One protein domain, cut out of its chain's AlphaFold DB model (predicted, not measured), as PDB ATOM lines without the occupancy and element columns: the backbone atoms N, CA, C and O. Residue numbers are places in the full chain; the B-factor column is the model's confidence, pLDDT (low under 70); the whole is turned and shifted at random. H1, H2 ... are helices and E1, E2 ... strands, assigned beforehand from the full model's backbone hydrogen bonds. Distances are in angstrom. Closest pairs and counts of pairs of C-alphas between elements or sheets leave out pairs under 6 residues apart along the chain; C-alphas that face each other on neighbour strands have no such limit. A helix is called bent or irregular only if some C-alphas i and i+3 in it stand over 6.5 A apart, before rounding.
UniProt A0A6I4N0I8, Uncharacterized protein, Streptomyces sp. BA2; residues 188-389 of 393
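AT A GLANCE: This is residues 188 to 389 of the 393 residues of an uncharacterized protein of Streptomyces sp. BA2 (UniProt A0A6I4N0I8). A twisted sheet of five strands is covered by helix H4 on one face and by H3 and H7 on the other, and from this half the long helix H5 leads away along the longest axis into a second half made of helices. There H2 runs side by side with H5, while H1 and H6 cross each other at a steep angle, H6 also packing on H5. The printed part has 202 residues, with seven named helices and five named strands in the order H1 H2 H3 E1 E2 E3 H4 E4 E5 H5 H6 H7. The sheet's order is E1 E2 E3 E4 E5, and it is mixed: E1, E2 and E3 are antiparallel, E3, E4 and E5 parallel. The class is mixed, helices and strands; the whole is compact, with a radius of gyration of the C-alphas of 17.0 A, but elongated, spanning 57 by 36 by 29 A.

IN THESE COORDINATES: Find C-alpha 188 at (141.322, 219.512, 109.340); here H1 begins and runs to residue 199, 16.4 A on. H2 takes residues 204 to 218, 21.2 A, and H3 residues 223 to 236, 20.0 A. Then come three strands: E1, residues 240 to 242, E2, residues 252 to 256, and E3, residues 260 to 266, the longest strand at 19.8 A. H4, residues 278 to 294, covers 25.1 A; it is irregular, with C-alphas 285 and 288 7.4 A apart, and has a kink of 35 degrees near residue 288. E4 is residues 306 to 309 and E5 residues 327 to 330. Look for C-alpha 332 at (165.830, 230.841, 109.231), where H5 starts its 30.2 A to residue 352. H6, residues 359 to 372, is 19.9 A long, and H7, residues 377 to 384, ends at C-alpha 384, (156.656, 230.928, 113.529).

HOW THE PARTS SIT: Start at the hub, H5, which touches H2, H3, H6 and H7. H2 and H5 run opposite ways at a shallow tilt of 5 degrees, their closest C-alphas, Leu 211 and Ser 343, 6.1 A apart. H2, H3 and H5 form a bundle, three helices grouped together, though H3 and H5 only just touch, with 3 pairs of C-alphas within 8 A, the closest Leu 233 and Ala 339 at 6.4 A. H1 and H6 touch at a steep tilt of 66 degrees, closest at the C-alphas of Val 191 and Arg 367, 6.2 A. In the sheet, E1, E2 and E3 form a meander, each strand the antiparallel neighbour of the one before; look at N 240 and O 255, 2.9 A, and N 254 and O 262, 2.8 A. E3 and E4 are parallel, with N 307 and O 263 at 2.8 A, and so are E4 and E5, with N 328 and O 306 at 2.9 A. E3, H4 and E4 make a strand-helix-strand unit, two parallel neighbour strands with a helix between, its crossover right-handed. The sheet and its helices form three layers, helices on both faces: H3, at a height of 5.5 A over the sheet, and H7, at 9.1 A, are on the same face, and H4, at 9.0 A, on the opposite face. Every O i to N i+4 pair is within hydrogen-bond range in H1, H2, H3, H5, H6 and H7; in H4, 9 of 13 are.

THE WHOLE: The two C-alphas farthest apart are those of Gln 318 and Gly 355, 57.3 A. The printed part has no cut. The long links are E3 to H4, H4 to E4, and E4 to E5, the last being residues 310 to 326. Near the end of the printed part, residues 387 to 388 pair antiparallel with residues 328 to 329 of E5. The mean pLDDT of the printed part is 90.8; look for values under 70 at residues 220 to 221 and 271 to 273.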
ATOM      1  N   VAL A 188     142.240 220.352 110.128       92.50
ATOM      2  CA  VAL A 188     141.322 219.512 109.340       92.50
ATOM      3  C   VAL A 188     141.563 219.687 107.839       92.50
ATOM      4  O   VAL A 188     141.582 218.689 107.109       92.50
ATOM      5  N   VAL A 189     141.756 220.926 107.368       96.38
ATOM      6  CA  VAL A 189     142.052 221.215 105.955       96.38
ATOM      7  C   VAL A 189     143.377 220.573 105.542       96.38
ATOM      8  O   VAL A 189     143.397 219.823 104.566       96.38
ATOM      9  N   ALA A 190     144.449 220.782 106.311       97.44
ATOM     10  CA  ALA A 190     145.765 220.218 106.010       97.44
ATOM     11  C   ALA A 190     145.771 218.686 106.004       97.44
ATOM     12  O   ALA A 190     146.236 218.072 105.042       97.44
ATOM     13  N   VAL A 191     145.190 218.054 107.031       96.56
ATOM     14  CA  VAL A 191     145.069 216.589 107.095       96.56
ATOM     15  C   VAL A 191     144.276 216.073 105.896       96.56
ATOM     16  O   VAL A 191     144.675 215.093 105.273       96.56
ATOM     17  N   SER A 192     143.185 216.744 105.515       96.25
ATOM     18  CA  SER A 192     142.396 216.354 104.339       96.25
ATOM     19  C   SER A 192     143.204 216.458 103.041       96.25
ATOM     20  O   SER A 192     143.135 215.547 102.214       96.25
ATOM     21  N   ALA A 193     143.995 217.521 102.872       97.12
ATOM     22  CA  ALA A 193     144.855 217.714 101.706       97.12
ATOM     23  C   ALA A 193     145.957 216.645 101.620       97.12
ATOM     24  O   ALA A 193     146.181 216.062 100.555       97.12
ATOM     25  N   ILE A 194     146.599 216.318 102.744       97.19
ATOM     26  CA  ILE A 194     147.635 215.279 102.808       97.19
ATOM     27  C   ILE A 194     147.034 213.896 102.552       97.19
ATOM     28  O   ILE A 194     147.589 213.133 101.766       97.19
ATOM     29  N   VAL A 195     145.867 213.581 103.121       96.44
ATOM     30  CA  VAL A 195     145.145 212.327 102.839       96.44
ATOM     31  C   VAL A 195     144.781 212.214 101.357       96.44
ATOM     32  O   VAL A 195     144.965 211.150 100.762       96.44
ATOM     33  N   ALA A 196     144.303 213.298 100.741       94.88
ATOM     34  CA  ALA A 196     144.008 213.327  99.311       94.88
ATOM     35  C   ALA A 196     145.272 213.087  98.471       94.88
ATOM     36  O   ALA A 196     145.239 212.299  97.525       94.88
ATOM     37  N   ARG A 197     146.400 213.694  98.859       94.31
ATOM     38  CA  ARG A 197     147.704 213.458  98.232       94.31
ATOM     39  C   ARG A 197     148.121 211.993  98.389       94.31
ATOM     40  O   ARG A 197     148.399 211.361  97.376       94.31
ATOM     41  N   LEU A 198     148.056 211.422  99.596       93.50
ATOM     42  CA  LEU A 198     148.393 210.020  99.887       93.50
ATOM     43  C   LEU A 198     147.569 209.000  99.091       93.50
ATOM     44  O   LEU A 198     148.083 207.954  98.705       93.50
ATOM     45  N   ARG A 199     146.298 209.305  98.823       90.75
ATOM     46  CA  ARG A 199     145.417 208.470  97.991       90.75
ATOM     47  C   ARG A 199     145.571 208.703  96.492       90.75
ATOM     48  O   ARG A 199     145.083 207.900  95.698       90.75
ATOM     49  N   GLY A 200     146.200 209.807  96.105       87.00
ATOM     50  CA  GLY A 200     146.497 210.123  94.719       87.00
ATOM     51  C   GLY A 200     147.560 209.199  94.124       87.00
ATOM     52  O   GLY A 200     148.114 208.315  94.775       87.00
ATOM     53  N   GLN A 201     147.885 209.424  92.852       78.62
ATOM     54  CA  GLN A 201     148.980 208.717  92.185       78.62
ATOM     55  C   GLN A 201     150.332 209.284  92.627       78.62
ATOM     56  O   GLN A 201     150.970 210.074  91.929       78.62
ATOM     57  N   LEU A 202     150.766 208.875  93.814       85.44
ATOM     58  CA  LEU A 202     152.076 209.198  94.350       85.44
ATOM     59  C   LEU A 202     153.166 208.306  93.763       85.44
ATOM     60  O   LEU A 202     152.975 207.109  93.561       85.44
ATOM     61  N   ARG A 203     154.367 208.864  93.614       89.38
ATOM     62  CA  ARG A 203     155.595 208.079  93.461       89.38
ATOM     63  C   ARG A 203     156.479 208.356  94.678       89.38
ATOM     64  O   ARG A 203     157.040 209.449  94.719       89.38
ATOM     65  N   PRO A 204     156.627 207.419  95.634       90.25
ATOM     66  CA  PRO A 204     157.381 207.655  96.870       90.25
ATOM     67  C   PRO A 204     158.787 208.220  96.634       90.25
ATOM     68  O   PRO A 204     159.153 209.215  97.245       90.25
ATOM     69  N   ASN A 205     159.526 207.684  95.656       91.00
ATOM     70  CA  ASN A 205     160.858 208.196  95.308       91.00
ATOM     71  C   ASN A 205     160.829 209.663  94.864       91.00
ATOM     72  O   ASN A 205     161.679 210.437  95.276       91.00
ATOM     73  N   ARG A 206     159.820 210.065  94.078       93.31
ATOM     74  CA  ARG A 206     159.674 211.463  93.659       93.31
ATOM     75  C   ARG A 206     159.356 212.365  94.847       93.31
ATOM     76  O   ARG A 206     159.887 213.460  94.921       93.31
ATOM     77  N   VAL A 207     158.507 211.905  95.766       94.38
ATOM     78  CA  VAL A 207     158.201 212.651  96.993       94.38
ATOM     79  C   VAL A 207     159.469 212.852  97.826       94.38
ATOM     80  O   VAL A 207     159.731 213.970  98.251       94.38
ATOM     81  N   ASN A 208     160.290 211.811  97.985       94.38
ATOM     82  CA  ASN A 208     161.575 211.906  98.681       94.38
ATOM     83  C   ASN A 208     162.560 212.852  97.975       94.38
ATOM     84  O   ASN A 208     163.217 213.649  98.641       94.38
ATOM     85  N   ASP A 209     162.637 212.811  96.641       95.25
ATOM     86  CA  ASP A 209     163.461 213.741  95.860       95.25
ATOM     87  C   ASP A 209     162.989 215.195  96.028       95.25
ATOM     88  O   ASP A 209     163.808 216.102  96.175       95.25
ATOM     89  N   ASP A 210     161.674 215.423  96.025       96.00
ATOM     90  CA  ASP A 210     161.076 216.747  96.203       96.00
ATOM     91  C   ASP A 210     161.303 217.274  97.640       96.00
ATOM     92  O   ASP A 210     161.621 218.450  97.811       96.00
ATOM     93  N   LEU A 211     161.234 216.414  98.667       96.31
ATOM     94  CA  LEU A 211     161.587 216.765 100.054       96.31
ATOM     95  C   LEU A 211     163.068 217.127 100.191       96.31
ATOM     96  O   LEU A 211     163.413 218.107 100.851       96.31
ATOM     97  N   LYS A 212     163.954 216.364  99.544       95.62
ATOM     98  CA  LYS A 212     165.389 216.658  99.541       95.62
ATOM     99  C   LYS A 212     165.672 218.017  98.900       95.62
ATOM    100  O   LYS A 212     166.368 218.824  99.506       95.62
ATOM    101  N   LYS A 213     165.077 218.299  97.737       95.62
ATOM    102  CA  LYS A 213     165.203 219.602  97.062       95.62
ATOM    103  C   LYS A 213     164.658 220.750  97.899       95.62
ATOM    104  O   LYS A 213     165.270 221.804  97.929       95.62
ATOM    105  N   MET A 214     163.530 220.553  98.583       96.88
ATOM    106  CA  MET A 214     162.989 221.550  99.509       96.88
ATOM    107  C   MET A 214     164.006 221.875 100.610       96.88
ATOM    108  O   MET A 214     164.266 223.046 100.852       96.88
ATOM    109  N   ARG A 215     164.609 220.864 101.250       94.75
ATOM    110  CA  ARG A 215     165.632 221.092 102.285       94.75
ATOM    111  C   ARG A 215     166.872 221.789 101.730       94.75
ATOM    112  O   ARG A 215     167.354 222.732 102.337       94.75
ATOM    113  N   GLU A 216     167.353 221.350 100.571       92.88
ATOM    114  CA  GLU A 216     168.490 221.974  99.883       92.88
ATOM    115  C   GLU A 216     168.202 223.411  99.453       92.88
ATOM    116  O   GLU A 216     169.138 224.190  99.364       92.88
ATOM    117  N   ALA A 217     166.939 223.762  99.193       92.88
ATOM    118  CA  ALA A 217     166.521 225.111  98.833       92.88
ATOM    119  C   ALA A 217     166.305 226.030 100.045       92.88
ATOM    120  O   ALA A 217     166.326 227.240  99.877       92.88
ATOM    121  N   LEU A 218     166.107 225.476 101.244       91.75
ATOM    122  CA  LEU A 218     165.943 226.226 102.498       91.75
ATOM    123  C   LEU A 218     167.250 226.394 103.291       91.75
ATOM    124  O   LEU A 218     167.251 227.022 104.340       91.75
ATOM    125  N   ALA A 219     168.345 225.816 102.804       81.06
ATOM    126  CA  ALA A 219     169.702 225.999 103.313       81.06
ATOM    127  C   ALA A 219     170.516 227.168 102.693       81.06
ATOM    128  O   ALA A 219     171.417 227.645 103.377       81.06
ATOM    129  N   PRO A 220     170.315 227.608 101.428       67.81
ATOM    130  CA  PRO A 220     171.128 228.647 100.803       67.81
ATOM    131  C   PRO A 220     170.634 230.052 101.151       67.81
ATOM    132  O   PRO A 220     169.433 230.282 101.284       67.81
ATOM    133  N   ASP A 221     171.559 231.011 101.121       67.06
ATOM    134  CA  ASP A 221     171.260 232.441 101.260       67.06
ATOM    135  C   ASP A 221     170.685 233.069  99.976       67.06
ATOM    136  O   ASP A 221     170.412 234.257  99.962       67.06
ATOM    137  N   GLU A 222     170.492 232.318  98.882       77.38
ATOM    138  CA  GLU A 222     169.974 232.865  97.615       77.38
ATOM    139  C   GLU A 222     168.444 233.027  97.657       77.38
ATOM    140  O   GLU A 222     167.706 232.032  97.686       77.38
ATOM    141  N   SER A 223     167.954 234.273  97.591       76.31
ATOM    142  CA  SER A 223     166.540 234.599  97.855       76.31
ATOM    143  C   SER A 223     165.543 233.789  97.012       76.31
ATOM    144  O   SER A 223     164.612 233.186  97.539       76.31
ATOM    145  N   THR A 224     165.757 233.693  95.695       82.50
ATOM    146  CA  THR A 224     164.783 233.071  94.778       82.50
ATOM    147  C   THR A 224     164.678 231.559  94.989       82.50
ATOM    148  O   THR A 224     163.604 230.970  94.839       82.50
ATOM    149  N   VAL A 225     165.792 230.913  95.345       87.69
ATOM    150  CA  VAL A 225     165.815 229.482  95.665       87.69
ATOM    151  C   VAL A 225     165.081 229.244  96.987       87.69
ATOM    152  O   VAL A 225     164.220 228.361  97.054       87.69
ATOM    153  N   TYR A 226     165.338 230.093  97.983       91.50
ATOM    154  CA  TYR A 226     164.703 230.036  99.298       91.50
ATOM    155  C   TYR A 226     163.176 230.191  99.229       91.50
ATOM    156  O   TYR A 226     162.436 229.387  99.798       91.50
ATOM    157  N   GLU A 227     162.676 231.147  98.444       92.62
ATOM    158  CA  GLU A 227     161.241 231.352  98.181       92.62
ATOM    159  C   GLU A 227     160.549 230.088  97.621       92.62
ATOM    160  O   GLU A 227     159.435 229.713  98.021       92.62
ATOM    161  N   GLY A 228     161.222 229.395  96.696       93.81
ATOM    162  CA  GLY A 228     160.760 228.120  96.143       93.81
ATOM    163  C   GLY A 228     160.742 227.002  97.191       93.81
ATOM    164  O   GLY A 228     159.799 226.200  97.233       93.81
ATOM    165  N   GLY A 229     161.746 226.981  98.070       96.44
ATOM    166  CA  GLY A 229     161.808 226.111  99.243       96.44
ATOM    167  C   GLY A 229     160.632 226.336 100.196       96.44
ATOM    168  O   GLY A 229     159.944 225.376 100.550       96.44
ATOM    169  N   LEU A 230     160.321 227.592 100.527       97.12
ATOM    170  CA  LEU A 230     159.193 227.965 101.393       97.12
ATOM    171  C   LEU A 230     157.848 227.532 100.810       97.12
ATOM    172  O   LEU A 230     156.994 226.994 101.515       97.12
ATOM    173  N   THR A 231     157.662 227.726  99.507       98.06
ATOM    174  CA  THR A 231     156.438 227.301  98.816       98.06
ATOM    175  C   THR A 231     156.300 225.778  98.822       98.06
ATOM    176  O   THR A 231     155.218 225.241  99.071       98.06
ATOM    177  N   SER A 232     157.407 225.063  98.612       98.00
ATOM    178  CA  SER A 232     157.431 223.600  98.693       98.00
ATOM    179  C   SER A 232     157.097 223.115 100.108       98.00
ATOM    180  O   SER A 232     156.277 222.207 100.263       98.00
ATOM    181  N   LEU A 233     157.657 223.762 101.134       98.44
ATOM    182  CA  LEU A 233     157.387 223.471 102.539       98.44
ATOM    183  C   LEU A 233     155.901 223.633 102.883       98.44
ATOM    184  O   LEU A 233     155.290 222.696 103.399       98.44
ATOM    185  N   GLY A 234     155.291 224.766 102.524       98.25
ATOM    186  CA  GLY A 234     153.860 225.000 102.740       98.25
ATOM    187  C   GLY A 234     152.977 223.931 102.083       98.25
ATOM    188  O   GLY A 234     152.021 223.444 102.689       98.25
ATOM    189  N   SER A 235     153.338 223.483 100.876       98.19
ATOM    190  CA  SER A 235     152.620 222.406 100.184       98.19
ATOM    191  C   SER A 235     152.728 221.059 100.915       98.19
ATOM    192  O   SER A 235     151.746 220.317 101.018       98.19
ATOM    193  N   PHE A 236     153.903 220.730 101.460       98.38
ATOM    194  CA  PHE A 236     154.092 219.525 102.273       98.38
ATOM    195  C   PHE A 236     153.388 219.592 103.637       98.38
ATOM    196  O   PHE A 236     153.035 218.545 104.177       98.38
ATOM    197  N   LEU A 237     153.089 220.793 104.133       98.25
ATOM    198  CA  LEU A 237     152.239 221.046 105.303       98.25
ATOM    199  C   LEU A 237     150.730 221.018 104.991       98.25
ATOM    200  O   LEU A 237     149.903 221.321 105.852       98.25
ATOM    201  N   GLY A 238     150.347 220.662 103.761       97.75
ATOM    202  CA  GLY A 238     148.947 220.562 103.348       97.75
ATOM    203  C   GLY A 238     148.271 221.911 103.085       97.75
ATOM    204  O   GLY A 238     147.042 221.961 103.054       97.75
ATOM    205  N   ALA A 239     149.041 222.987 102.908       98.31
ATOM    206  CA  ALA A 239     148.524 224.270 102.448       98.31
ATOM    207  C   ALA A 239     148.422 224.311 100.915       98.31
ATOM    208  O   ALA A 239     149.205 223.681 100.197       98.31
ATOM    209  N   GLU A 240     147.513 225.136 100.405       97.94
ATOM    210  CA  GLU A 240     147.654 225.698  99.067       97.94
ATOM    211  C   GLU A 240     148.753 226.767  99.133       97.94
ATOM    212  O   GLU A 240     148.521 227.898  99.560       97.94
ATOM    213  N   ALA A 241     149.984 226.360  98.816       97.88
ATOM    214  CA  ALA A 241     151.160 227.214  98.898       97.88
ATOM    215  C   ALA A 241     151.552 227.759  97.521       97.88
ATOM    216  O   ALA A 241     151.635 227.007  96.548       97.88
ATOM    217  N   SER A 242     151.818 229.062  97.432       97.00
ATOM    218  CA  SER A 242     152.256 229.700  96.185       97.00
ATOM    219  C   SER A 242     153.046 230.983  96.437       97.00
ATOM    220  O   SER A 242     152.930 231.574  97.506       97.00
ATOM    221  N   LYS A 243     153.813 231.439  95.438       95.62
ATOM    222  CA  LYS A 243     154.351 232.805  95.384       95.62
ATOM    223  C   LYS A 243     153.330 233.715  94.682       95.62
ATOM    224  O   LYS A 243     153.124 233.540  93.473       95.62
ATOM    225  N   PRO A 244     152.671 234.658  95.383       93.19
ATOM    226  CA  PRO A 244     151.715 235.565  94.756       93.19
ATOM    227  C   PRO A 244     152.380 236.460  93.703       93.19
ATOM    228  O   PRO A 244     153.561 236.799  93.787       93.19
ATOM    229  N   LYS A 245     151.619 236.857  92.680       89.44
ATOM    230  CA  LYS A 245     152.137 237.672  91.571       89.44
ATOM    231  C   LYS A 245     152.020 239.165  91.877       89.44
ATOM    232  O   LYS A 245     150.981 239.639  92.332       89.44
ATOM    233  N   GLY A 246     153.047 239.926  91.512       84.88
ATOM    234  CA  GLY A 246     153.049 241.388  91.591       84.88
ATOM    235  C   GLY A 246     154.157 241.936  92.484       84.88
ATOM    236  O   GLY A 246     154.929 241.185  93.071       84.88
ATOM    237  N   GLN A 247     154.245 243.262  92.557       82.19
ATOM    238  CA  GLN A 247     155.249 243.959  93.356       82.19
ATOM    239  C   GLN A 247     154.787 244.107  94.812       82.19
ATOM    240  O   GLN A 247     153.609 244.356  95.059       82.19
ATOM    241  N   GLY A 248     155.720 243.975  95.760       81.19
ATOM    242  CA  GLY A 248     155.446 244.122  97.196       81.19
ATOM    243  C   GLY A 248     154.668 242.961  97.821       81.19
ATOM    244  O   GLY A 248     154.275 243.059  98.981       81.19
ATOM    245  N   ARG A 249     154.451 241.877  97.063       91.69
ATOM    246  CA  ARG A 249     153.855 240.633  97.558       91.69
ATOM    247  C   ARG A 249     154.836 239.892  98.458       91.69
ATOM    248  O   ARG A 249     156.031 240.158  98.407       91.69
ATOM    249  N   CYS A 250     154.306 238.970  99.252       94.56
ATOM    250  CA  CYS A 250     155.133 238.043 100.011       94.56
ATOM    251  C   CYS A 250     155.839 237.032  99.103       94.56
ATOM    252  O   CYS A 250     155.402 236.747  97.983       94.56
ATOM    253  N   ASP A 251     156.899 236.457  99.645       95.25
ATOM    254  CA  ASP A 251     157.726 235.438  99.012       95.25
ATOM    255  C   ASP A 251     157.032 234.077  98.928       95.25
ATOM    256  O   ASP A 251     157.182 233.340  97.950       95.25
ATOM    257  N   SER A 252     156.207 233.761  99.926       97.62
ATOM    258  CA  SER A 252     155.326 232.600  99.908       97.62
ATOM    259  C   SER A 252     154.051 232.863 100.708       97.62
ATOM    260  O   SER A 252     154.090 233.418 101.803       97.62
ATOM    261  N   ALA A 253     152.908 232.436 100.181       98.19
ATOM    262  CA  ALA A 253     151.620 232.447 100.864       98.19
ATOM    263  C   ALA A 253     151.162 231.010 101.103       98.19
ATOM    264  O   ALA A 253     151.151 230.211 100.166       98.19
ATOM    265  N   TRP A 254     150.785 230.679 102.337       98.44
ATOM    266  CA  TRP A 254     150.270 229.366 102.731       98.44
ATOM    267  C   TRP A 254     148.797 229.501 103.124       98.44
ATOM    268  O   TRP A 254     148.460 230.151 104.115       98.44
ATOM    269  N   VAL A 255     147.913 228.893 102.333       98.12
ATOM    270  CA  VAL A 255     146.458 229.010 102.487       98.12
ATOM    271  C   VAL A 255     145.851 227.672 102.914       98.12
ATOM    272  O   VAL A 255     145.881 226.695 102.166       98.12
ATOM    273  N   TRP A 256     145.244 227.621 104.104       97.56
ATOM    274  CA  TRP A 256     144.460 226.466 104.565       97.56
ATOM    275  C   TRP A 256     142.961 226.750 104.433       97.56
ATOM    276  O   TRP A 256     142.238 226.950 105.414       97.56
ATOM    277  N   GLY A 257     142.488 226.776 103.184       93.56
ATOM    278  CA  GLY A 257     141.095 227.073 102.850       93.56
ATOM    279  C   GLY A 257     140.680 228.459 103.344       93.56
ATOM    280  O   GLY A 257     141.434 229.417 103.228       93.56
ATOM    281  N   THR A 258     139.489 228.572 103.927       92.44
ATOM    282  CA  THR A 258     139.014 229.811 104.571       92.44
ATOM    283  C   THR A 258     139.293 229.848 106.074       92.44
ATOM    284  O   THR A 258     138.834 230.762 106.755       92.44
ATOM    285  N   ALA A 259     140.008 228.852 106.613       91.19
ATOM    286  CA  ALA A 259     140.247 228.751 108.048       91.19
ATOM    287  C   ALA A 259     141.312 229.749 108.513       91.19
ATOM    288  O   ALA A 259     141.098 230.449 109.497       91.19
ATOM    289  N   ILE A 260     142.450 229.794 107.819       95.75
ATOM    290  CA  ILE A 260     143.572 230.680 108.140       95.75
ATOM    291  C   ILE A 260     144.561 230.737 106.986       95.75
ATOM    292  O   ILE A 260     144.759 229.742 106.278       95.75
ATOM    293  N   TRP A 261     145.197 231.891 106.826       97.69
ATOM    294  CA  TRP A 261     146.258 232.121 105.856       97.69
ATOM    295  C   TRP A 261     147.516 232.601 106.559       97.69
ATOM    296  O   TRP A 261     147.441 233.180 107.638       97.69
ATOM    297  N   MET A 262     148.666 232.398 105.934       98.19
ATOM    298  CA  MET A 262     149.926 232.953 106.400       98.19
ATOM    299  C   MET A 262     150.726 233.485 105.221       98.19
ATOM    300  O   MET A 262     150.870 232.794 104.213       98.19
ATOM    301  N   THR A 263     151.255 234.696 105.351       98.31
ATOM    302  CA  THR A 263     152.261 235.219 104.419       98.31
ATOM    303  C   THR A 263     153.638 235.065 105.035       98.31
ATOM    304  O   THR A 263     153.813 235.278 106.234       98.31
ATOM    305  N   VAL A 264     154.607 234.682 104.216       97.81
ATOM    306  CA  VAL A 264     156.004 234.513 104.597       97.81
ATOM    307  C   VAL A 264     156.836 235.411 103.692       97.81
ATOM    308  O   VAL A 264     156.819 235.244 102.476       97.81
ATOM    309  N   GLU A 265     157.524 236.375 104.292       96.12
ATOM    310  CA  GLU A 265     158.503 237.255 103.649       96.12
ATOM    311  C   GLU A 265     159.896 236.822 104.110       96.12
ATOM    312  O   GLU A 265     160.176 236.834 105.308       96.12
ATOM    313  N   ALA A 266     160.768 236.435 103.188       92.50
ATOM    314  CA  ALA A 266     162.102 235.949 103.484       92.50
ATOM    315  C   ALA A 266     163.148 237.051 103.300       92.50
ATOM    316  O   ALA A 266     163.279 237.673 102.253       92.50
ATOM    317  N   LYS A 267     163.959 237.248 104.333       89.38
ATOM    318  CA  LYS A 267     165.185 238.045 104.307       89.38
ATOM    319  C   LYS A 267     166.373 237.133 104.613       89.38
ATOM    320  O   LYS A 267     167.175 237.447 105.485       89.38
ATOM    321  N   SER A 268     166.442 235.990 103.926       73.25
ATOM    322  CA  SER A 268     167.482 234.968 104.119       73.25
ATOM    323  C   SER A 268     168.887 235.496 103.826       73.25
ATOM    324  O   SER A 268     169.826 235.094 104.492       73.25
ATOM    325  N   GLU A 269     169.033 236.458 102.908       74.31
ATOM    326  CA  GLU A 269     170.341 237.068 102.602       74.31
ATOM    327  C   GLU A 269     170.803 238.084 103.668       74.31
ATOM    328  O   GLU A 269     171.916 238.604 103.603       74.31
ATOM    329  N   GLN A 270     169.940 238.437 104.631       71.88
ATOM    330  CA  GLN A 270     170.294 239.354 105.711       71.88
ATOM    331  C   GLN A 270     170.856 238.554 106.888       71.88
ATOM    332  O   GLN A 270     170.109 237.914 107.630       71.88
ATOM    333  N   HIS A 271     172.174 238.621 107.066       65.69
ATOM    334  CA  HIS A 271     172.857 237.991 108.190       65.69
ATOM    335  C   HIS A 271     172.514 238.672 109.528       65.69
ATOM    336  O   HIS A 271     171.916 239.751 109.576       65.69
ATOM    337  N   ALA A 272     172.878 238.012 110.631       64.12
ATOM    338  CA  ALA A 272     172.517 238.405 111.997       64.12
ATOM    339  C   ALA A 272     173.082 239.769 112.457       64.12
ATOM    340  O   ALA A 272     172.824 240.201 113.583       64.12
ATOM    341  N   ASP A 273     173.849 240.456 111.610       63.38
ATOM    342  CA  ASP A 273     174.355 241.794 111.857       63.38
ATOM    343  C   ASP A 273     173.277 242.854 111.567       63.38
ATOM    344  O   ASP A 273     172.886 243.149 110.434       63.38
ATOM    345  N   GLY A 274     172.782 243.460 112.646       72.06
ATOM    346  CA  GLY A 274     171.954 244.660 112.590       72.06
ATOM    347  C   GLY A 274     170.472 244.457 112.897       72.06
ATOM    348  O   GLY A 274     169.997 243.389 113.284       72.06
ATOM    349  N   LEU A 275     169.738 245.562 112.775       81.69
ATOM    350  CA  LEU A 275     168.318 245.649 113.103       81.69
ATOM    351  C   LEU A 275     167.460 245.372 111.871       81.69
ATOM    352  O   LEU A 275     167.818 245.766 110.759       81.69
ATOM    353  N   LEU A 276     166.285 244.779 112.082       85.62
ATOM    354  CA  LEU A 276     165.286 244.630 111.031       85.62
ATOM    355  C   LEU A 276     164.845 246.022 110.523       85.62
ATOM    356  O   LEU A 276     164.355 246.841 111.316       85.62
ATOM    357  N   PRO A 277     164.990 246.315 109.221       87.94
ATOM    358  CA  PRO A 277     164.631 247.612 108.660       87.94
ATOM    359  C   PRO A 277     163.132 247.941 108.766       87.94
ATOM    360  O   PRO A 277     162.263 247.098 108.553       87.94
ATOM    361  N   LEU A 278     162.804 249.222 108.981       89.19
ATOM    362  CA  LEU A 278     161.411 249.698 109.044       89.19
ATOM    363  C   LEU A 278     160.610 249.411 107.764       89.19
ATOM    364  O   LEU A 278     159.396 249.209 107.822       89.19
ATOM    365  N   HIS A 279     161.262 249.436 106.600       90.69
ATOM    366  CA  HIS A 279     160.576 249.197 105.332       90.69
ATOM    367  C   HIS A 279     160.098 247.743 105.201       90.69
ATOM    368  O   HIS A 279     158.993 247.541 104.703       90.69
ATOM    369  N   ASP A 280     160.848 246.770 105.728       92.25
ATOM    370  CA  ASP A 280     160.460 245.353 105.735       92.25
ATOM    371  C   ASP A 280     159.220 245.128 106.616       92.25
ATOM    372  O   ASP A 280     158.265 244.464 106.214       92.25
ATOM    373  N   ILE A 281     159.169 245.785 107.782       92.75
ATOM    374  CA  ILE A 281     157.992 245.774 108.670       92.75
ATOM    375  C   ILE A 281     156.765 246.354 107.953       92.75
ATOM    376  O   ILE A 281     155.676 245.779 107.983       92.75
ATOM    377  N   ARG A 282     156.937 247.502 107.285       93.19
ATOM    378  CA  ARG A 282     155.854 248.168 106.547       93.19
ATOM    379  C   ARG A 282     155.362 247.345 105.363       93.19
ATOM    380  O   ARG A 282     154.167 247.373 105.083       93.19
ATOM    381  N   GLN A 283     156.253 246.628 104.683       93.06
ATOM    382  CA  GLN A 283     155.882 245.713 103.610       93.06
ATOM    383  C   GLN A 283     154.997 244.591 104.166       93.06
ATOM    384  O   GLN A 283     153.857 244.445 103.715       93.06
ATOM    385  N   ALA A 284     155.456 243.892 105.210       94.94
ATOM    386  CA  ALA A 284     154.738 242.773 105.826       94.94
ATOM    387  C   ALA A 284     153.331 243.143 106.327       94.94
ATOM    388  O   ALA A 284     152.398 242.354 106.167       94.94
ATOM    389  N   ASN A 285     153.141 244.363 106.849       95.12
ATOM    390  CA  ASN A 285     151.832 244.861 107.294       95.12
ATOM    391  C   ASN A 285     150.718 244.730 106.244       95.12
ATOM    392  O   ASN A 285     149.556 244.606 106.621       95.12
ATOM    393  N   THR A 286     151.056 244.805 104.953       94.31
ATOM    394  CA  THR A 286     150.075 244.888 103.857       94.31
ATOM    395  C   THR A 286     149.850 243.568 103.121       94.31
ATOM    396  O   THR A 286     148.903 243.454 102.346       94.31
ATOM    397  N   GLN A 287     150.691 242.556 103.351       95.75
ATOM    398  CA  GLN A 287     150.741 241.352 102.511       95.75
ATOM    399  C   GLN A 287     149.504 240.463 102.642       95.75
ATOM    400  O   GLN A 287     149.068 239.867 101.657       95.75
ATOM    401  N   LEU A 288     148.913 240.386 103.834       96.31
ATOM    402  CA  LEU A 288     147.686 239.621 104.048       96.31
ATOM    403  C   LEU A 288     146.460 240.285 103.410       96.31
ATOM    404  O   LEU A 288     145.640 239.584 102.824       96.31
ATOM    405  N   ASP A 289     146.355 241.614 103.468       95.19
ATOM    406  CA  ASP A 289     145.270 242.357 102.809       95.19
ATOM    407  C   ASP A 289     145.387 242.245 101.284       95.19
ATOM    408  O   ASP A 289     144.415 242.032 100.564       95.19
ATOM    409  N   GLN A 290     146.620 242.312 100.794       95.50
ATOM    410  CA  GLN A 290     146.982 242.038  99.412       95.50
ATOM    411  C   GLN A 290     146.571 240.624  98.970       95.50
ATOM    412  O   GLN A 290     145.992 240.467  97.893       95.50
ATOM    413  N   LEU A 291     146.853 239.606  99.785       96.31
ATOM    414  CA  LEU A 291     146.432 238.231  99.519       96.31
ATOM    415  C   LEU A 291     144.899 238.107  99.541       96.31
ATOM    416  O   LEU A 291     144.327 237.443  98.682       96.31
ATOM    417  N   ALA A 292     144.213 238.797 100.456       95.62
ATOM    418  CA  ALA A 292     142.750 238.846 100.483       95.62
ATOM    419  C   ALA A 292     142.168 239.425  99.198       95.62
ATOM    420  O   ALA A 292     141.283 238.805  98.607       95.62
ATOM    421  N   ALA A 293     142.734 240.524  98.699       94.19
ATOM    422  CA  ALA A 293     142.329 241.107  97.427       94.19
ATOM    423  C   ALA A 293     142.510 240.129  96.249       94.19
ATOM    424  O   ALA A 293     141.615 240.014  95.410       94.19
ATOM    425  N   ASP A 294     143.613 239.371  96.211       93.44
ATOM    426  CA  ASP A 294     143.861 238.364  95.164       93.44
ATOM    427  C   ASP A 294     142.814 237.236  95.189       93.44
ATOM    428  O   ASP A 294     142.424 236.712  94.144       93.44
ATOM    429  N   HIS A 295     142.302 236.913  96.378       92.69
ATOM    430  CA  HIS A 295     141.222 235.953  96.604       92.69
ATOM    431  C   HIS A 295     139.815 236.580  96.576       92.69
ATOM    432  O   HIS A 295     138.837 235.895  96.877       92.69
ATOM    433  N   SER A 296     139.687 237.856  96.188       93.81
ATOM    434  CA  SER A 296     138.417 238.602  96.171       93.81
ATOM    435  C   SER A 296     137.690 238.627  97.527       93.81
ATOM    436  O   SER A 296     136.465 238.519  97.587       93.81
ATOM    437  N   MET A 297     138.450 238.756  98.616       93.06
ATOM    438  CA  MET A 297     137.947 238.937  99.977       93.06
ATOM    439  C   MET A 297     138.318 240.319 100.517       93.06
ATOM    440  O   MET A 297     139.405 240.822 100.245       93.06
ATOM    441  N   ASP A 298     137.433 240.901 101.329       90.88
ATOM    442  CA  ASP A 298     137.682 242.205 101.962       90.88
ATOM    443  C   ASP A 298     138.787 242.125 103.027       90.88
ATOM    444  O   ASP A 298     139.567 243.059 103.197       90.88
ATOM    445  N   HIS A 299     138.859 240.993 103.736       92.38
ATOM    446  CA  HIS A 299     139.817 240.746 104.808       92.38
ATOM    447  C   HIS A 299     140.304 239.289 104.788       92.38
ATOM    448  O   HIS A 299     139.539 238.392 104.411       92.38
ATOM    449  N   PRO A 300     141.549 239.021 105.223       94.19
ATOM    450  CA  PRO A 300     142.011 237.657 105.458       94.19
ATOM    451  C   PRO A 300     141.210 237.003 106.603       94.19
ATOM    452  O   PRO A 300     140.635 237.708 107.442       94.19
ATOM    453  N   PRO A 301     141.194 235.661 106.709       94.19
ATOM    454  CA  PRO A 301     140.593 234.982 107.851       94.19
ATOM    455  C   PRO A 301     141.163 235.483 109.186       94.19
ATOM    456  O   PRO A 301     142.365 235.746 109.307       94.19
ATOM    457  N   ALA A 302     140.307 235.592 110.203       88.50
ATOM    458  CA  ALA A 302     140.705 236.084 111.517       88.50
ATOM    459  C   ALA A 302     141.842 235.237 112.119       88.50
ATOM    460  O   ALA A 302     141.801 234.011 112.089       88.50
ATOM    461  N   GLY A 303     142.853 235.906 112.677       88.19
ATOM    462  CA  GLY A 303     144.026 235.249 113.262       88.19
ATOM    463  C   GLY A 303     145.147 234.909 112.272       88.19
ATOM    464  O   GLY A 303     146.176 234.407 112.712       88.19
ATOM    465  N   SER A 304     144.993 235.214 110.977       95.94
ATOM    466  CA  SER A 304     146.039 235.013 109.960       95.94
ATOM    467  C   SER A 304     147.301 235.845 110.257       95.94
ATOM    468  O   SER A 304     147.190 237.073 110.383       95.94
ATOM    469  N   PRO A 305     148.492 235.222 110.378       96.56
ATOM    470  CA  PRO A 305     149.747 235.933 110.624       96.56
ATOM    471  C   PRO A 305     150.497 236.312 109.339       96.56
ATOM    472  O   PRO A 305     150.468 235.594 108.340       96.56
ATOM    473  N   ALA A 306     151.226 237.423 109.397       97.50
ATOM    474  CA  ALA A 306     152.285 237.760 108.456       97.50
ATOM    475  C   ALA A 306     153.634 237.534 109.150       97.50
ATOM    476  O   ALA A 306     153.881 238.079 110.228       97.50
ATOM    477  N   VAL A 307     154.490 236.701 108.570       97.56
ATOM    478  CA  VAL A 307     155.761 236.282 109.166       97.56
ATOM    479  C   VAL A 307     156.910 236.799 108.314       97.56
ATOM    480  O   VAL A 307     156.995 236.495 107.129       97.56
ATOM    481  N   ILE A 308     157.812 237.550 108.937       95.94
ATOM    482  CA  ILE A 308     159.117 237.878 108.371       95.94
ATOM    483  C   ILE A 308     160.101 236.812 108.851       95.94
ATOM    484  O   ILE A 308     160.223 236.579 110.054       95.94
ATOM    485  N   VAL A 309     160.790 236.161 107.922       94.25
ATOM    486  CA  VAL A 309     161.863 235.203 108.198       94.25
ATOM    487  C   VAL A 309     163.195 235.917 108.015       94.25
ATOM    488  O   VAL A 309     163.523 236.320 106.903       94.25
ATOM    489  N   SER A 310     163.947 236.112 109.093       90.69
ATOM    490  CA  SER A 310     165.240 236.801 109.069       90.69
ATOM    491  C   SER A 310     166.066 236.436 110.294       90.69
ATOM    492  O   SER A 310     165.508 236.254 111.375       90.69
ATOM    493  N   ASP A 311     167.389 236.434 110.148       86.94
ATOM    494  CA  ASP A 311     168.305 236.281 111.281       86.94
ATOM    495  C   ASP A 311     168.669 237.622 111.941       86.94
ATOM    496  O   ASP A 311     169.272 237.653 113.015       86.94
ATOM    497  N   ARG A 312     168.171 238.747 111.404       84.94
ATOM    498  CA  ARG A 312     168.084 240.028 112.124       84.94
ATOM    499  C   ARG A 312     166.924 239.999 113.111       84.94
ATOM    500  O   ARG A 312     165.872 240.604 112.912       84.94
ATOM    501  N   LEU A 313     167.120 239.276 114.211       78.38
ATOM    502  CA  LEU A 313     166.075 238.972 115.198       78.38
ATOM    503  C   LEU A 313     165.690 240.143 116.119       78.38
ATOM    504  O   LEU A 313     164.816 239.988 116.986       78.38
ATOM    505  N   THR A 314     166.319 241.303 115.929       75.81
ATOM    506  CA  THR A 314     166.127 242.509 116.739       75.81
ATOM    507  C   THR A 314     165.529 243.620 115.886       75.81
ATOM    508  O   THR A 314     165.981 243.887 114.776       75.81
ATOM    509  N   VAL A 315     164.510 244.290 116.418       80.94
ATOM    510  CA  VAL A 315     163.858 245.439 115.783       80.94
ATOM    511  C   VAL A 315     164.205 246.684 116.585       80.94
ATOM    512  O   VAL A 315     164.255 246.627 117.812       80.94
ATOM    513  N   ASP A 316     164.424 247.807 115.903       79.25
ATOM    514  CA  ASP A 316     164.541 249.098 116.579       79.25
ATOM    515  C   ASP A 316     163.271 249.364 117.419       79.25
ATOM    516  O   ASP A 316     162.164 249.312 116.863       79.25
ATOM    517  N   PRO A 317     163.390 249.679 118.722       76.00
ATOM    518  CA  PRO A 317     162.246 250.029 119.561       76.00
ATOM    519  C   PRO A 317     161.343 251.115 118.953       76.00
ATOM    520  O   PRO A 317     160.127 251.063 119.119       76.00
ATOM    521  N   GLN A 318     161.904 252.066 118.195       81.06
ATOM    522  CA  GLN A 318     161.148 253.128 117.521       81.06
ATOM    523  C   GLN A 318     160.364 252.624 116.298       81.06
ATOM    524  O   GLN A 318     159.371 253.231 115.895       81.06
ATOM    525  N   HIS A 319     160.783 251.507 115.699       85.31
ATOM    526  CA  HIS A 319     160.116 250.890 114.552       85.31
ATOM    527  C   HIS A 319     159.065 249.853 114.963       85.31
ATOM    528  O   HIS A 319     158.104 249.643 114.223       85.31
ATOM    529  N   ALA A 320     159.197 249.232 116.139       84.31
ATOM    530  CA  ALA A 320     158.277 248.199 116.620       84.31
ATOM    531  C   ALA A 320     156.785 248.626 116.646       84.31
ATOM    532  O   ALA A 320     155.941 247.831 116.216       84.31
ATOM    533  N   PRO A 321     156.412 249.866 117.041       87.88
ATOM    534  CA  PRO A 321     155.022 250.333 116.989       87.88
ATOM    535  C   PRO A 321     154.421 250.407 115.578       87.88
ATOM    536  O   PRO A 321     153.197 250.428 115.446       87.88
ATOM    537  N   ALA A 322     155.252 250.449 114.529       90.00
ATOM    538  CA  ALA A 322     154.789 250.489 113.144       90.00
ATOM    539  C   ALA A 322     154.264 249.133 112.645       90.00
ATOM    540  O   ALA A 322     153.603 249.098 111.610       90.00
ATOM    541  N   ALA A 323     154.551 248.030 113.343       92.50
ATOM    542  CA  ALA A 323     154.049 246.708 112.987       92.50
ATOM    543  C   ALA A 323     152.569 246.535 113.370       92.50
ATOM    544  O   ALA A 323     152.121 246.945 114.446       92.50
ATOM    545  N   ASN A 324     151.798 245.870 112.513       92.75
ATOM    546  CA  ASN A 324     150.451 245.422 112.850       92.75
ATOM    547  C   ASN A 324     150.505 244.277 113.880       92.75
ATOM    548  O   ASN A 324     151.506 243.572 114.015       92.75
ATOM    549  N   ALA A 325     149.406 244.063 114.612       89.88
ATOM    550  CA  ALA A 325     149.328 243.049 115.674       89.88
ATOM    551  C   ALA A 325     149.541 241.604 115.176       89.88
ATOM    552  O   ALA A 325     149.848 240.707 115.960       89.88
ATOM    553  N   ASN A 326     149.372 241.375 113.875       92.25
ATOM    554  CA  ASN A 326     149.538 240.091 113.209       92.25
ATOM    555  C   ASN A 326     150.902 239.923 112.516       92.25
ATOM    556  O   ASN A 326     151.059 238.940 111.794       92.25
ATOM    557  N   VAL A 327     151.867 240.831 112.716       95.38
ATOM    558  CA  VAL A 327     153.221 240.706 112.151       95.38
ATOM    559  C   VAL A 327     154.194 240.102 113.165       95.38
ATOM    560  O   VAL A 327     154.336 240.580 114.298       95.38
ATOM    561  N   TYR A 328     154.888 239.055 112.729       94.50
ATOM    562  CA  TYR A 328     155.800 238.252 113.537       94.50
ATOM    563  C   TYR A 328     157.164 238.092 112.861       94.50
ATOM    564  O   TYR A 328     157.297 238.282 111.654       94.50
ATOM    565  N   LEU A 329     158.166 237.734 113.662       92.62
ATOM    566  CA  LEU A 329     159.548 237.512 113.250       92.62
ATOM    567  C   LEU A 329     159.999 236.094 113.632       92.62
ATOM    568  O   LEU A 329     159.934 235.700 114.802       92.62
ATOM    569  N   ALA A 330     160.491 235.342 112.656       92.56
ATOM    570  CA  ALA A 330     161.029 233.996 112.825       92.56
ATOM    571  C   ALA A 330     162.450 233.913 112.252       92.56
ATOM    572  O   ALA A 330     162.761 234.605 111.286       92.56
ATOM    573  N   SER A 331     163.305 233.075 112.839       90.31
ATOM    574  CA  SER A 331     164.639 232.803 112.288       90.31
ATOM    575  C   SER A 331     164.573 231.859 111.090       90.31
ATOM    576  O   SER A 331     163.608 231.095 110.940       90.31
ATOM    577  N   THR A 332     165.625 231.861 110.273       90.94
ATOM    578  CA  THR A 332     165.830 230.841 109.231       90.94
ATOM    579  C   THR A 332     165.965 229.446 109.855       90.94
ATOM    580  O   THR A 332     165.348 228.495 109.380       90.94
ATOM    581  N   GLU A 333     166.625 229.344 111.015       90.06
ATOM    582  CA  GLU A 333     166.748 228.103 111.795       90.06
ATOM    583  C   GLU A 333     165.378 227.487 112.133       90.06
ATOM    584  O   GLU A 333     165.185 226.277 112.029       90.06
ATOM    585  N   THR A 334     164.384 228.312 112.487       91.25
ATOM    586  CA  THR A 334     163.030 227.813 112.784       91.25
ATOM    587  C   THR A 334     162.411 227.143 111.554       91.25
ATOM    588  O   THR A 334     161.774 226.094 111.673       91.25
ATOM    589  N   ILE A 335     162.604 227.731 110.368       95.50
ATOM    590  CA  ILE A 335     162.135 227.170 109.094       95.50
ATOM    591  C   ILE A 335     162.879 225.874 108.767       95.50
ATOM    592  O   ILE A 335     162.237 224.897 108.374       95.50
ATOM    593  N   GLU A 336     164.196 225.832 108.971       93.06
ATOM    594  CA  GLU A 336     165.009 224.635 108.737       93.06
ATOM    595  C   GLU A 336     164.553 223.463 109.620       93.06
ATOM    596  O   GLU A 336     164.352 222.351 109.124       93.06
ATOM    597  N   GLN A 337     164.305 223.720 110.909       92.06
ATOM    598  CA  GLN A 337     163.778 222.721 111.838       92.06
ATOM    599  C   GLN A 337     162.411 222.196 111.373       92.06
ATOM    600  O   GLN A 337     162.221 220.984 111.285       92.06
ATOM    601  N   ILE A 338     161.478 223.085 110.997       96.31
ATOM    602  CA  ILE A 338     160.160 222.684 110.471       96.31
ATOM    603  C   ILE A 338     160.322 221.829 109.204       96.31
ATOM    604  O   ILE A 338     159.648 220.811 109.056       96.31
ATOM    605  N   ALA A 339     161.222 222.197 108.291       96.94
ATOM    606  CA  ALA A 339     161.478 221.427 107.074       96.94
ATOM    607  C   ALA A 339     162.068 220.034 107.364       96.94
ATOM    608  O   ALA A 339     161.745 219.060 106.668       96.94
ATOM    609  N   GLY A 340     162.909 219.924 108.397       93.81
ATOM    610  CA  GLY A 340     163.400 218.657 108.932       93.81
ATOM    611  C   GLY A 340     162.261 217.768 109.430       93.81
ATOM    612  O   GLY A 340     162.114 216.643 108.947       93.81
ATOM    613  N   ASP A 341     161.410 218.301 110.307       93.38
ATOM    614  CA  ASP A 341     160.267 217.585 110.888       93.38
ATOM    615  C   ASP A 341     159.267 217.137 109.809       93.38
ATOM    616  O   ASP A 341     158.808 215.995 109.794       93.38
ATOM    617  N   VAL A 342     158.985 218.000 108.826       97.88
ATOM    618  CA  VAL A 342     158.129 217.676 107.673       97.88
ATOM    619  C   VAL A 342     158.711 216.527 106.848       97.88
ATOM    620  O   VAL A 342     157.970 215.665 106.373       97.88
ATOM    621  N   SER A 343     160.034 216.478 106.690       96.44
ATOM    622  CA  SER A 343     160.691 215.383 105.968       96.44
ATOM    623  C   SER A 343     160.543 214.048 106.700       96.44
ATOM    624  O   SER A 343     160.314 213.025 106.050       96.44
ATOM    625  N   ILE A 344     160.612 214.058 108.036       92.81
ATOM    626  CA  ILE A 344     160.369 212.874 108.873       92.81
ATOM    627  C   ILE A 344     158.908 212.431 108.739       92.81
ATOM    628  O   ILE A 344     158.659 211.284 108.375       92.81
ATOM    629  N   VAL A 345     157.950 213.355 108.895       95.75
ATOM    630  CA  VAL A 345     156.510 213.083 108.730       95.75
ATOM    631  C   VAL A 345     156.223 212.392 107.404       95.75
ATOM    632  O   VAL A 345     155.534 211.378 107.371       95.75
ATOM    633  N   TRP A 346     156.733 212.916 106.290       97.44
ATOM    634  CA  TRP A 346     156.446 212.322 104.987       97.44
ATOM    635  C   TRP A 346     157.137 210.975 104.776       97.44
ATOM    636  O   TRP A 346     156.527 210.087 104.179       97.44
ATOM    637  N   SER A 347     158.354 210.787 105.288       94.19
ATOM    638  CA  SER A 347     159.011 209.474 105.296       94.19
ATOM    639  C   SER A 347     158.171 208.440 106.061       94.19
ATOM    640  O   SER A 347     157.916 207.337 105.560       94.19
ATOM    641  N   ASP A 348     157.659 208.818 107.232       93.31
ATOM    642  CA  ASP A 348     156.800 207.971 108.057       93.31
ATOM    643  C   ASP A 348     155.474 207.686 107.351       93.31
ATOM    644  O   ASP A 348     155.063 206.533 107.245       93.31
ATOM    645  N   LEU A 349     154.804 208.696 106.792       96.31
ATOM    646  CA  LEU A 349     153.529 208.514 106.094       96.31
ATOM    647  C   LEU A 349     153.663 207.637 104.846       96.31
ATOM    648  O   LEU A 349     152.813 206.779 104.616       96.31
ATOM    649  N   LEU A 350     154.727 207.801 104.055       94.00
ATOM    650  CA  LEU A 350     154.950 206.988 102.854       94.00
ATOM    651  C   LEU A 350     155.154 205.503 103.169       94.00
ATOM    652  O   LEU A 350     154.881 204.664 102.312       94.00
ATOM    653  N   THR A 351     155.623 205.171 104.373       91.81
ATOM    654  CA  THR A 351     155.832 203.785 104.810       91.81
ATOM    655  C   THR A 351     154.623 203.231 105.563       91.81
ATOM    656  O   THR A 351     154.167 202.127 105.272       91.81
ATOM    657  N   SER A 352     154.065 204.003 106.494       92.25
ATOM    658  CA  SER A 352     153.028 203.561 107.434       92.25
ATOM    659  C   SER A 352     151.594 203.696 106.914       92.25
ATOM    660  O   SER A 352     150.721 202.950 107.350       92.25
ATOM    661  N   ALA A 353     151.323 204.597 105.961       89.75
ATOM    662  CA  ALA A 353     149.983 204.736 105.381       89.75
ATOM    663  C   ALA A 353     149.640 203.611 104.386       89.75
ATOM    664  O   ALA A 353     148.481 203.462 103.980       89.75
ATOM    665  N   VAL A 354     150.634 202.814 103.976       85.12
ATOM    666  CA  VAL A 354     150.460 201.717 103.020       85.12
ATOM    667  C   VAL A 354     149.501 200.676 103.598       85.12
ATOM    668  O   VAL A 354     149.727 200.106 104.659       85.12
ATOM    669  N   GLY A 355     148.418 200.400 102.872       82.12
ATOM    670  CA  GLY A 355     147.433 199.386 103.252       82.12
ATOM    671  C   GLY A 355     146.250 199.903 104.077       82.12
ATOM    672  O   GLY A 355     145.257 199.182 104.183       82.12
ATOM    673  N   ILE A 356     146.271 201.148 104.569       90.31
ATOM    674  CA  ILE A 356     145.123 201.742 105.271       90.31
ATOM    675  C   ILE A 356     144.024 202.104 104.258       90.31
ATOM    676  O   ILE A 356     144.102 203.109 103.555       90.31
ATOM    677  N   GLN A 357     142.974 201.279 104.180       87.31
ATOM    678  CA  GLN A 357     141.876 201.475 103.219       87.31
ATOM    679  C   GLN A 357     140.833 202.492 103.705       87.31
ATOM    680  O   GLN A 357     140.379 203.353 102.947       87.31
ATOM    681  N   ALA A 358     140.446 202.401 104.980       91.69
ATOM    682  CA  ALA A 358     139.399 203.236 105.556       91.69
ATOM    683  C   ALA A 358     139.858 204.697 105.678       91.69
ATOM    684  O   ALA A 358     140.900 204.990 106.263       91.69
ATOM    685  N   GLU A 359     139.057 205.627 105.148       89.25
ATOM    686  CA  GLU A 359     139.423 207.050 105.109       89.25
ATOM    687  C   GLU A 359     139.583 207.651 106.495       89.25
ATOM    688  O   GLU A 359     140.525 208.393 106.747       89.25
ATOM    689  N   GLN A 360     138.665 207.311 107.396       88.31
ATOM    690  CA  GLN A 360     138.681 207.815 108.758       88.31
ATOM    691  C   GLN A 360     139.939 207.361 109.506       88.31
ATOM    692  O   GLN A 360     140.586 208.180 110.150       88.31
ATOM    693  N   THR A 361     140.337 206.097 109.344       90.25
ATOM    694  CA  THR A 361     141.573 205.559 109.925       90.25
ATOM    695  C   THR A 361     142.809 206.232 109.333       90.25
ATOM    696  O   THR A 361     143.717 206.585 110.074       90.25
ATOM    697  N   LEU A 362     142.836 206.482 108.018       93.06
ATOM    698  CA  LEU A 362     143.950 207.189 107.382       93.06
ATOM    699  C   LEU A 362     144.039 208.651 107.848       93.06
ATOM    700  O   LEU A 362     145.131 209.135 108.121       93.06
ATOM    701  N   ARG A 363     142.903 209.344 107.995       92.25
ATOM    702  CA  ARG A 363     142.845 210.705 108.557       92.25
ATOM    703  C   ARG A 363     143.370 210.745 109.993       92.25
ATOM    704  O   ARG A 363     144.164 211.625 110.309       92.25
ATOM    705  N   GLN A 364     142.958 209.798 110.838       88.56
ATOM    706  CA  GLN A 364     143.454 209.674 112.215       88.56
ATOM    707  C   GLN A 364     144.959 209.393 112.250       88.56
ATOM    708  O   GLN A 364     145.680 210.024 113.017       88.56
ATOM    709  N   HIS A 365     145.441 208.508 111.377       90.56
ATOM    710  CA  HIS A 365     146.863 208.189 111.269       90.56
ATOM    711  C   HIS A 365     147.699 209.398 110.836       90.56
ATOM    712  O   HIS A 365     148.652 209.762 111.519       90.56
ATOM    713  N   VAL A 366     147.296 210.087 109.760       95.06
ATOM    714  CA  VAL A 366     147.963 211.315 109.288       95.06
ATOM    715  C   VAL A 366     147.990 212.376 110.382       95.06
ATOM    716  O   VAL A 366     149.042 212.948 110.656       95.06
ATOM    717  N   ARG A 367     146.851 212.600 111.047       90.62
ATOM    718  CA  ARG A 367     146.762 213.506 112.195       90.62
ATOM    719  C   ARG A 367     147.777 213.132 113.275       90.62
ATOM    720  O   ARG A 367     148.464 214.023 113.766       90.62
ATOM    721  N   SER A 368     147.845 211.858 113.655       83.25
ATOM    722  CA  SER A 368     148.734 211.378 114.716       83.25
ATOM    723  C   SER A 368     150.196 211.669 114.384       83.25
ATOM    724  O   SER A 368     150.860 212.346 115.161       83.25
ATOM    725  N   VAL A 369     150.658 211.251 113.200       86.88
ATOM    726  CA  VAL A 369     152.050 211.448 112.759       86.88
ATOM    727  C   VAL A 369     152.398 212.937 112.674       86.88
ATOM    728  O   VAL A 369     153.444 213.361 113.151       86.88
ATOM    729  N   MET A 370     151.509 213.772 112.124       90.62
ATOM    730  CA  MET A 370     151.745 215.221 112.086       90.62
ATOM    731  C   MET A 370     151.788 215.848 113.481       90.62
ATOM    732  O   MET A 370     152.575 216.762 113.703       90.62
ATOM    733  N   THR A 371     150.943 215.383 114.406       83.69
ATOM    734  CA  THR A 371     150.895 215.904 115.780       83.69
ATOM    735  C   THR A 371     152.187 215.593 116.526       83.69
ATOM    736  O   THR A 371     152.725 216.489 117.176       83.69
ATOM    737  N   GLU A 372     152.665 214.351 116.410       79.06
ATOM    738  CA  GLU A 372     153.878 213.837 117.056       79.06
ATOM    739  C   GLU A 372     155.120 214.645 116.667       79.06
ATOM    740  O   GLU A 372     155.912 215.010 117.529       79.06
ATOM    741  N   HIS A 373     155.227 215.012 115.389       82.62
ATOM    742  CA  HIS A 373     156.360 215.774 114.856       82.62
ATOM    743  C   HIS A 373     156.126 217.293 114.812       82.62
ATOM    744  O   HIS A 373     156.893 218.025 114.194       82.62
ATOM    745  N   GLY A 374     155.054 217.809 115.422       83.12
ATOM    746  CA  GLY A 374     154.831 219.260 115.490       83.12
ATOM    747  C   GLY A 374     154.495 219.934 114.150       83.12
ATOM    748  O   GLY A 374     154.728 221.135 114.000       83.12
ATOM    749  N   CYS A 375     153.958 219.180 113.187       94.62
ATOM    750  CA  CYS A 375     153.749 219.593 111.797       94.62
ATOM    751  C   CYS A 375     152.291 219.916 111.447       94.62
ATOM    752  O   CYS A 375     152.000 220.219 110.289       94.62
ATOM    753  N   LEU A 376     151.352 219.862 112.401       93.00
ATOM    754  CA  LEU A 376     150.023 220.424 112.149       93.00
ATOM    755  C   LEU A 376     150.125 221.939 111.930       93.00
ATOM    756  O   LEU A 376     150.923 222.592 112.610       93.00
ATOM    757  N   PRO A 377     149.298 222.527 111.050       94.81
ATOM    758  CA  PRO A 377     149.285 223.968 110.825       94.81
ATOM    759  C   PRO A 377     149.253 224.794 112.116       94.81
ATOM    760  O   PRO A 377     150.025 225.742 112.244       94.81
ATOM    761  N   THR A 378     148.428 224.426 113.106       89.00
ATOM    762  CA  THR A 378     148.405 225.122 114.406       89.00
ATOM    763  C   THR A 378     149.758 225.096 115.121       89.00
ATOM    764  O   THR A 378     150.146 226.074 115.752       89.00
ATOM    765  N   GLN A 379     150.492 223.984 115.050       86.31
ATOM    766  CA  GLN A 379     151.810 223.833 115.675       86.31
ATOM    767  C   GLN A 379     152.875 224.635 114.919       86.31
ATOM    768  O   GLN A 379     153.669 225.334 115.547       86.31
ATOM    769  N   VAL A 380     152.846 224.595 113.586       93.94
ATOM    770  CA  VAL A 380     153.776 225.344 112.732       93.94
ATOM    771  C   VAL A 380     153.597 226.849 112.896       93.94
ATOM    772  O   VAL A 380     154.578 227.554 113.133       93.94
ATOM    773  N   ILE A 381     152.359 227.350 112.858       93.94
ATOM    774  CA  ILE A 381     152.093 228.771 113.101       93.94
ATOM    775  C   ILE A 381     152.571 229.177 114.493       93.94
ATOM    776  O   ILE A 381     153.221 230.211 114.626       93.94
ATOM    777  N   ASN A 382     152.333 228.366 115.526       85.31
ATOM    778  CA  ASN A 382     152.811 228.680 116.874       85.31
ATOM    779  C   ASN A 382     154.341 228.807 116.943       85.31
ATOM    780  O   ASN A 382     154.835 229.682 117.650       85.31
ATOM    781  N   ARG A 383     155.094 227.977 116.208       89.38
ATOM    782  CA  ARG A 383     156.565 228.076 116.114       89.38
ATOM    783  C   ARG A 383     157.001 229.364 115.411       89.38
ATOM    784  O   ARG A 383     157.901 230.043 115.888       89.38
ATOM    785  N   LEU A 384     156.321 229.741 114.328       93.56
ATOM    786  CA  LEU A 384     156.656 230.928 113.529       93.56
ATOM    787  C   LEU A 384     156.156 232.255 114.124       93.56
ATOM    788  O   LEU A 384     156.606 233.323 113.721       93.56
ATOM    789  N   THR A 385     155.248 232.210 115.099       91.38
ATOM    790  CA  THR A 385     154.631 233.401 115.713       91.38
ATOM    791  C   THR A 385     155.060 233.634 117.163       91.38
ATOM    792  O   THR A 385     154.450 234.427 117.883       91.38
ATOM    793  N   GLN A 386     156.154 233.001 117.604       83.88
ATOM    794  CA  GLN A 386     156.680 233.184 118.964       83.88
ATOM    795  C   GLN A 386     157.122 234.625 119.242       83.88
ATOM    796  O   GLN A 386     156.961 235.117 120.363       83.88
ATOM    797  N   ASN A 387     157.644 235.320 118.224       83.44
ATOM    798  CA  ASN A 387     158.157 236.677 118.371       83.44
ATOM    799  C   ASN A 387     157.284 237.662 117.608       83.44
ATOM    800  O   ASN A 387     157.420 237.846 116.401       83.44
ATOM    801  N   ARG A 388     156.382 238.320 118.331       85.69
ATOM    802  CA  ARG A 388     155.626 239.443 117.786       85.69
ATOM    803  C   ARG A 388     156.515 240.683 117.734       85.69
ATOM    804  O   ARG A 388     157.227 240.954 118.698       85.69
ATOM    805  N   ILE A 389     156.451 241.431 116.631       86.56
ATOM    806  CA  ILE A 389     157.234 242.665 116.482       86.56
ATOM    807  C   ILE A 389     156.645 243.787 117.343       86.56
ATOM    808  O   ILE A 389     157.382 244.458 118.057       86.56
TER     809      ILE A 389